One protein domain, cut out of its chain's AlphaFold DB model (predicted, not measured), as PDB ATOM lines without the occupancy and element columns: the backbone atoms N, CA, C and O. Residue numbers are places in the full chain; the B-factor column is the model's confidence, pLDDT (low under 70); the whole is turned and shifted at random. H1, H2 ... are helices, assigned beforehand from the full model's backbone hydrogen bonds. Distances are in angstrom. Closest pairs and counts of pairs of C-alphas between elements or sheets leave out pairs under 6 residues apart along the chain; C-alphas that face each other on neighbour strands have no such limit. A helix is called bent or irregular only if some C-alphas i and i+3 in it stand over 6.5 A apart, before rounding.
ATOM      1  N   GLU A 214       1.685   0.427 -27.814       91.38
ATOM      2  CA  GLU A 214       1.634  -0.546 -28.912       91.38
ATOM      3  C   GLU A 214       1.030  -0.003 -30.222       91.38
ATOM      4  O   GLU A 214       1.435  -0.442 -31.306       91.38
ATOM      5  N   VAL A 215       0.107   0.969 -30.145       94.56
ATOM      6  CA  VAL A 215      -0.530   1.599 -31.317       94.56
ATOM      7  C   VAL A 215       0.191   2.843 -31.814       94.56
ATOM      8  O   VAL A 215      -0.113   3.286 -32.919       94.56
ATOM      9  N   ARG A 216       1.161   3.391 -31.072       91.00
ATOM     10  CA  ARG A 216       1.817   4.665 -31.424       91.00
ATOM     11  C   ARG A 216       2.414   4.657 -32.823       91.00
ATOM     12  O   ARG A 216       2.178   5.584 -33.587       91.00
ATOM     13  N   HIS A 217       3.124   3.587 -33.177       92.62
ATOM     14  CA  HIS A 217       3.676   3.435 -34.521       92.62
ATOM     15  C   HIS A 217       2.567   3.475 -35.585       92.62
ATOM     16  O   HIS A 217       2.654   4.228 -36.546       92.62
ATOM     17  N   CYS A 218       1.468   2.749 -35.378       95.44
ATOM     18  CA  CYS A 218       0.349   2.720 -36.317       95.44
ATOM     19  C   CYS A 218      -0.400   4.056 -36.408       95.44
ATOM     20  O   CYS A 218      -0.809   4.444 -37.501       95.44
ATOM     21  N   VAL A 219      -0.564   4.773 -35.292       93.75
ATOM     22  CA  VAL A 219      -1.122   6.135 -35.264       93.75
ATOM     23  C   VAL A 219      -0.219   7.075 -36.064       93.75
ATOM     24  O   VAL A 219      -0.689   7.757 -36.972       93.75
ATOM     25  N   ASN A 220       1.087   7.054 -35.802       89.69
ATOM     26  CA  ASN A 220       2.052   7.883 -36.519       89.69
ATOM     27  C   ASN A 220       2.062   7.588 -38.023       89.69
ATOM     28  O   ASN A 220       2.136   8.516 -38.819       89.69
ATOM     29  N   THR A 221       1.924   6.325 -38.420       91.06
ATOM     30  CA  THR A 221       1.952   5.908 -39.827       91.06
ATOM     31  C   THR A 221       0.642   6.216 -40.566       91.06
ATOM     32  O   THR A 221       0.678   6.782 -41.659       91.06
ATOM     33  N   HIS A 222      -0.513   5.880 -39.978       93.81
ATOM     34  CA  HIS A 222      -1.814   5.900 -40.667       93.81
ATOM     35  C   HIS A 222      -2.713   7.093 -40.319       93.81
ATOM     36  O   HIS A 222      -3.511   7.511 -41.153       93.81
ATOM     37  N   LEU A 223      -2.618   7.645 -39.104       91.19
ATOM     38  CA  LEU A 223      -3.399   8.827 -38.712       91.19
ATOM     39  C   LEU A 223      -2.629  10.108 -38.992       91.19
ATOM     40  O   LEU A 223      -3.162  11.019 -39.624       91.19
ATOM     41  N   TYR A 224      -1.381  10.171 -38.537       87.19
ATOM     42  CA  TYR A 224      -0.551  11.362 -38.693       87.19
ATOM     43  C   TYR A 224       0.264  11.370 -39.990       87.19
ATOM     44  O   TYR A 224       0.535  12.432 -40.555       87.19
ATOM     45  N   GLY A 225       0.646  10.189 -40.465       83.44
ATOM     46  CA  GLY A 225       1.495  10.007 -41.627       83.44
ATOM     47  C   GLY A 225       0.745  10.075 -42.953       83.44
ATOM     48  O   GLY A 225      -0.393  10.535 -43.064       83.44
ATOM     49  N   THR A 226       1.432   9.623 -43.997       81.38
ATOM     50  CA  THR A 226       0.942   9.616 -45.381       81.38
ATOM     51  C   THR A 226       0.727   8.208 -45.921       81.38
ATOM     52  O   THR A 226       0.418   8.061 -47.097       81.38
ATOM     53  N   ALA A 227       0.869   7.172 -45.086       85.25
ATOM     54  CA  ALA A 227       0.691   5.784 -45.517       85.25
ATOM     55  C   ALA A 227      -0.764   5.460 -45.900       85.25
ATOM     56  O   ALA A 227      -1.032   4.412 -46.479       85.25
ATOM     57  N   GLY A 228      -1.706   6.345 -45.565       87.50
ATOM     58  CA  GLY A 228      -3.122   6.145 -45.828       87.50
ATOM     59  C   GLY A 228      -3.705   5.050 -44.940       87.50
ATOM     60  O   GLY A 228      -3.338   4.905 -43.772       87.50
ATOM     61  N   GLN A 229      -4.645   4.287 -45.484       92.69
ATOM     62  CA  GLN A 229      -5.423   3.313 -44.725       92.69
ATOM     63  C   GLN A 229      -4.621   2.026 -44.451       92.69
ATOM     64  O   GLN A 229      -3.908   1.543 -45.331       92.69
ATOM     65  N   PRO A 230      -4.727   1.433 -43.246       94.31
ATOM     66  CA  PRO A 230      -4.067   0.168 -42.943       94.31
ATOM     67  C   PRO A 230      -4.697  -0.992 -43.720       94.31
ATOM     68  O   PRO A 230      -5.906  -1.031 -43.955       94.31
ATOM     69  N   ARG A 231      -3.877  -1.992 -44.058       94.12
ATOM     70  CA  ARG A 231      -4.345  -3.230 -44.696       94.12
ATOM     71  C   ARG A 231      -5.292  -3.988 -43.760       94.12
ATOM     72  O   ARG A 231      -4.960  -4.208 -42.592       94.12
ATOM     73  N   TYR A 232      -6.436  -4.435 -44.283       94.00
ATOM     74  CA  TYR A 232      -7.395  -5.246 -43.531       94.00
ATOM     75  C   TYR A 232      -6.720  -6.480 -42.911       94.00
ATOM     76  O   TYR A 232      -5.925  -7.151 -43.569       94.00
ATOM     77  N   ARG A 233      -7.014  -6.748 -41.630       92.12
ATOM     78  CA  ARG A 233      -6.373  -7.787 -40.791       92.12
ATOM     79  C   ARG A 233      -4.843  -7.684 -40.654       92.12
ATOM     80  O   ARG A 233      -4.231  -8.579 -40.085       92.12
ATOM     81  N   GLY A 234      -4.223  -6.597 -41.113       95.06
ATOM     82  CA  GLY A 234      -2.800  -6.342 -40.907       95.06
ATOM     83  C   GLY A 234      -2.463  -6.012 -39.450       95.06
ATOM     84  O   GLY A 234      -3.350  -5.747 -38.633       95.06
ATOM     85  N   ALA A 235      -1.162  -5.957 -39.141       96.00
ATOM     86  CA  ALA A 235      -0.654  -5.698 -37.791       96.00
ATOM     87  C   ALA A 235      -1.262  -4.431 -37.161       96.00
ATOM     88  O   ALA A 235      -1.717  -4.457 -36.019       96.00
ATOM     89  N   CYS A 236      -1.355  -3.337 -37.925       96.44
ATOM     90  CA  CYS A 236      -1.950  -2.102 -37.423       96.44
ATOM     91  C   CYS A 236      -3.460  -2.189 -37.198       96.44
ATOM     92  O   CYS A 236      -3.933  -1.684 -36.183       96.44
ATOM     93  N   CYS A 237      -4.216  -2.884 -38.057       95.94
ATOM     94  CA  CYS A 237      -5.626  -3.148 -37.767       95.94
ATOM     95  C   CYS A 237      -5.770  -3.951 -36.469       95.94
ATOM     96  O   CYS A 237      -6.560  -3.572 -35.612       95.94
ATOM     97  N   MET A 238      -4.984  -5.007 -36.258       95.19
ATOM     98  CA  MET A 238      -5.080  -5.802 -35.024       95.19
ATOM     99  C   MET A 238      -4.774  -4.972 -33.769       95.19
ATOM    100  O   MET A 238      -5.503  -5.058 -32.782       95.19
ATOM    101  N   LYS A 239      -3.778  -4.085 -33.835       96.12
ATOM    102  CA  LYS A 239      -3.460  -3.160 -32.737       96.12
ATOM    103  C   LYS A 239      -4.580  -2.140 -32.490       96.12
ATOM    104  O   LYS A 239      -4.994  -1.940 -31.348       96.12
ATOM    105  N   PHE A 240      -5.143  -1.545 -33.545       94.75
ATOM    106  CA  PHE A 240      -6.282  -0.628 -33.415       94.75
ATOM    107  C   PHE A 240      -7.553  -1.317 -32.906       94.75
ATOM    108  O   PHE A 240      -8.319  -0.698 -32.168       94.75
ATOM    109  N   LYS A 241      -7.755  -2.603 -33.220       92.56
ATOM    110  CA  LYS A 241      -8.880  -3.400 -32.706       92.56
ATOM    111  C   LYS A 241      -8.883  -3.452 -31.176       92.56
ATOM    112  O   LYS A 241      -9.957  -3.400 -30.579       92.56
ATOM    113  N   ASN A 242      -7.697  -3.504 -30.570       91.44
ATOM    114  CA  ASN A 242      -7.504  -3.541 -29.119       91.44
ATOM    115  C   ASN A 242      -7.455  -2.140 -28.480       91.44
ATOM    116  O   ASN A 242      -7.508  -2.016 -27.263       91.44
ATOM    117  N   SER A 243      -7.385  -1.081 -29.293       93.12
ATOM    118  CA  SER A 243      -7.297   0.318 -28.852       93.12
ATOM    119  C   SER A 243      -8.354   1.193 -29.537       93.12
ATOM    120  O   SER A 243      -8.059   2.272 -30.052       93.12
ATOM    121  N   LYS A 244      -9.614   0.740 -29.568       90.31
ATOM    122  CA  LYS A 244     -10.710   1.491 -30.213       90.31
ATOM    123  C   LYS A 244     -10.925   2.874 -29.591       90.31
ATOM    124  O   LYS A 244     -11.218   3.823 -30.313       90.31
ATOM    125  N   SER A 245     -10.733   3.009 -28.278       91.31
ATOM    126  CA  SER A 245     -10.800   4.293 -27.560       91.31
ATOM    127  C   SER A 245      -9.826   5.332 -28.129       91.31
ATOM    128  O   SER A 245     -10.181   6.494 -28.280       91.31
ATOM    129  N   CYS A 246      -8.626   4.907 -28.532       93.12
ATOM    130  CA  CYS A 246      -7.644   5.773 -29.181       93.12
ATOM    131  C   CYS A 246      -8.164   6.300 -30.526       93.12
ATOM    132  O   CYS A 246      -8.216   7.508 -30.737       93.12
ATOM    133  N   VAL A 247      -8.618   5.412 -31.422       92.94
ATOM    134  CA  VAL A 247      -9.107   5.795 -32.766       92.94
ATOM    135  C   VAL A 247     -10.318   6.725 -32.680       92.94
ATOM    136  O   VAL A 247     -10.451   7.661 -33.462       92.94
ATOM    137  N   THR A 248     -11.194   6.493 -31.709       92.00
ATOM    138  CA  THR A 248     -12.443   7.247 -31.560       92.00
ATOM    139  C   THR A 248     -12.230   8.687 -31.106       92.00
ATOM    140  O   THR A 248     -12.960   9.568 -31.555       92.00
ATOM    141  N   LYS A 249     -11.161   8.982 -30.357       92.00
ATOM    142  CA  LYS A 249     -10.746  10.368 -30.074       92.00
ATOM    143  C   LYS A 249     -10.361  11.140 -31.338       92.00
ATOM    144  O   LYS A 249     -10.642  12.330 -31.439       92.00
ATOM    145  N   PHE A 250      -9.792  10.466 -32.336       92.00
ATOM    146  CA  PHE A 250      -9.471  11.099 -33.617       92.00
ATOM    147  C   PHE A 250     -10.706  11.348 -34.496       92.00
ATOM    148  O   PHE A 250     -10.691  12.271 -35.306       92.00
ATOM    149  N   LEU A 251     -11.800  10.599 -34.306       91.50
ATOM    150  CA  LEU A 251     -13.068  10.819 -35.022       91.50
ATOM    151  C   LEU A 251     -13.800  12.091 -34.590       91.50
ATOM    152  O   LEU A 251     -14.650  12.574 -35.327       91.50
ATOM    153  N   VAL A 252     -13.501  12.619 -33.404       89.25
ATOM    154  CA  VAL A 252     -14.043  13.901 -32.921       89.25
ATOM    155  C   VAL A 252     -13.051  15.048 -33.109       89.25
ATOM    156  O   VAL A 252     -13.278  16.159 -32.637       89.25
ATOM    157  N   SER A 253     -11.935  14.793 -33.798       85.12
ATOM    158  CA  SER A 253     -10.929  15.816 -34.043       85.12
ATOM    159  C   SER A 253     -11.479  16.949 -34.908       85.12
ATOM    160  O   SER A 253     -12.087  16.669 -35.943       85.12
ATOM    161  N   PRO A 254     -11.213  18.222 -34.542       79.69
ATOM    162  CA  PRO A 254     -11.518  19.366 -35.396       79.69
ATOM    163  C   PRO A 254     -10.590  19.439 -36.619       79.69
ATOM    164  O   PRO A 254     -10.793  20.280 -37.490       79.69
ATOM    165  N   ASP A 255      -9.546  18.605 -36.678       81.25
ATOM    166  CA  ASP A 255      -8.702  18.461 -37.859       81.25
ATOM    167  C   ASP A 255      -9.378  17.502 -38.861       81.25
ATOM    168  O   ASP A 255      -9.478  16.300 -38.580       81.25
ATOM    169  N   PRO A 256      -9.834  18.002 -40.026       82.19
ATOM    170  CA  PRO A 256     -10.575  17.194 -40.989       82.19
ATOM    171  C   PRO A 256      -9.741  16.034 -41.538       82.19
ATOM    172  O   PRO A 256     -10.286  14.958 -41.774       82.19
ATOM    173  N   LYS A 257      -8.417  16.196 -41.665       87.50
ATOM    174  CA  LYS A 257      -7.535  15.140 -42.176       87.50
ATOM    175  C   LYS A 257      -7.429  13.984 -41.186       87.50
ATOM    176  O   LYS A 257      -7.487  12.818 -41.568       87.50
ATOM    177  N   LEU A 258      -7.302  14.300 -39.898       89.50
ATOM    178  CA  LEU A 258      -7.314  13.284 -38.847       89.50
ATOM    179  C   LEU A 258      -8.636  12.534 -38.787       89.50
ATOM    180  O   LEU A 258      -8.646  11.310 -38.655       89.50
ATOM    181  N   ASN A 259      -9.734  13.281 -38.873       90.81
ATOM    182  CA  ASN A 259     -11.075  12.730 -38.860       90.81
ATOM    183  C   ASN A 259     -11.274  11.742 -40.019       90.81
ATOM    184  O   ASN A 259     -11.741  10.615 -39.826       90.81
ATOM    185  N   GLU A 260     -10.856  12.138 -41.220       92.00
ATOM    186  CA  GLU A 260     -10.922  11.313 -42.420       92.00
ATOM    187  C   GLU A 260     -10.057  10.053 -42.296       92.00
ATOM    188  O   GLU A 260     -10.546   8.946 -42.546       92.00
ATOM    189  N   ASN A 261      -8.810  10.194 -41.833       93.81
ATOM    190  CA  ASN A 261      -7.906   9.065 -41.616       93.81
ATOM    191  C   ASN A 261      -8.473   8.078 -40.582       93.81
ATOM    192  O   ASN A 261      -8.463   6.865 -40.808       93.81
ATOM    193  N   ALA A 262      -9.041   8.575 -39.480       94.38
ATOM    194  CA  ALA A 262      -9.682   7.746 -38.462       94.38
ATOM    195  C   ALA A 262     -10.908   7.003 -39.016       94.38
ATOM    196  O   ALA A 262     -11.054   5.798 -38.797       94.38
ATOM    197  N   ASN A 263     -11.751   7.677 -39.805       94.50
ATOM    198  CA  ASN A 263     -12.857   7.029 -40.515       94.50
ATOM    199  C   ASN A 263     -12.359   5.993 -41.537       94.50
ATOM    200  O   ASN A 263     -13.003   4.963 -41.736       94.50
ATOM    201  N   GLY A 264     -11.225   6.246 -42.192       93.69
ATOM    202  CA  GLY A 264     -10.553   5.294 -43.075       93.69
ATOM    203  C   GLY A 264     -10.142   4.017 -42.343       93.69
ATOM    204  O   GLY A 264     -10.449   2.923 -42.806       93.69
ATOM    205  N   ILE A 265      -9.546   4.146 -41.154       95.06
ATOM    206  CA  ILE A 265      -9.179   3.001 -40.306       95.06
ATOM    207  C   ILE A 265     -10.412   2.181 -39.925       95.06
ATOM    208  O   ILE A 265     -10.390   0.959 -40.063       95.06
ATOM    209  N   LEU A 266     -11.497   2.828 -39.478       93.75
ATOM    210  CA  LEU A 266     -12.721   2.104 -39.119       93.75
ATOM    211  C   LEU A 266     -13.290   1.312 -40.302       93.75
ATOM    212  O   LEU A 266     -13.651   0.148 -40.136       93.75
ATOM    213  N   ARG A 267     -13.330   1.930 -41.490       93.75
ATOM    214  CA  ARG A 267     -13.822   1.294 -42.719       93.75
ATOM    215  C   ARG A 267     -12.942   0.114 -43.129       93.75
ATOM    216  O   ARG A 267     -13.453  -0.992 -43.267       93.75
ATOM    217  N   CYS A 268     -11.631   0.314 -43.253       94.00
ATOM    218  CA  CYS A 268     -10.710  -0.721 -43.733       94.00
ATOM    219  C   CYS A 268     -10.516  -1.872 -42.755       94.00
ATOM    220  O   CYS A 268     -10.351  -3.013 -43.176       94.00
ATOM    221  N   CYS A 269     -10.542  -1.604 -41.451       93.56
ATOM    222  CA  CYS A 269     -10.428  -2.651 -40.442       93.56
ATOM    223  C   CYS A 269     -11.784  -3.284 -40.065       93.56
ATOM    224  O   CYS A 269     -11.809  -4.169 -39.209       93.56
ATOM    225  N   HIS A 270     -12.893  -2.855 -40.688       92.88
ATOM    226  CA  HIS A 270     -14.268  -3.280 -40.384       92.88
ATOM    227  C   HIS A 270     -14.644  -3.135 -38.901       92.88
ATOM    228  O   HIS A 270     -15.273  -4.004 -38.292       92.88
TER     229      HIS A 270
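This is residues 214 to 270 of the 274 residues of an uncharacterized protein of Eutrema salsugineum (UniProt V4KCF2). What does the model look like? It is a small compact cluster of four helices: the longest, H4, makes a hairpin with H3, H1 packs steeply on H4, and H2 lies across one end of the hairpin. What is it made of? The printed part has 57 residues with four named helices in the order H1, H2, H3, H4 and no named strand, and its class is all helix. How large is it? It is compact and rounded, with a radius of gyration of the C-alphas of 9.8 A and spans of 27 by 22 by 20 A.

What touches the longest helix? H4, residues 256 to 268, touches H3, residues 244 to 251, with its residues 258 to 263 alone; the closest C-alphas, of Leu 251 and Asn 259, are 4.7 A apart. The two form a helical hairpin, running opposite ways at a steep tilt of 41 degrees. H1, residues 214 to 224, touches H4 at a steep tilt of 59 degrees, opposite ways; their closest C-alphas, of Leu 223 and Asn 261, are 5.4 A apart. Where is the remaining helix? H2, residues 235 to 242, touches H1, the closest C-alphas being those of Cys 218 and Cys 236 at 5.5 A, and is only just about perpendicular to it at 70.1 degrees. It is close to but not clearly touching H4, at 7.5 A between the C-alphas of Cys 237 and Ile 265. What do the backbones show? Every O i to N i+4 pair is within hydrogen-bond range in H2 and H4, against 5 of 7 in H1 and 3 of 4 in H3.

Where are the anchors? H1 begins at C-alpha 214 (1.634, -0.546, -28.912), and H4 ends at C-alpha 268 (-10.710, -0.721, -43.733). How long are the helices? From first to last C-alpha H4 is 18.1 A, H1 15.6 A, H2 11.3 A and H3 10.8 A; H1 is irregular, with C-alphas 214 and 217 being 7.2 A apart.

Is there a cut or a long link? The printed part has no cut, and the links H2 to H3 and H3 to H4 are tight, while H1 to H2 is short. How confident is the model? The mean pLDDT of the printed part is 91.5, and no printed residue is under 70.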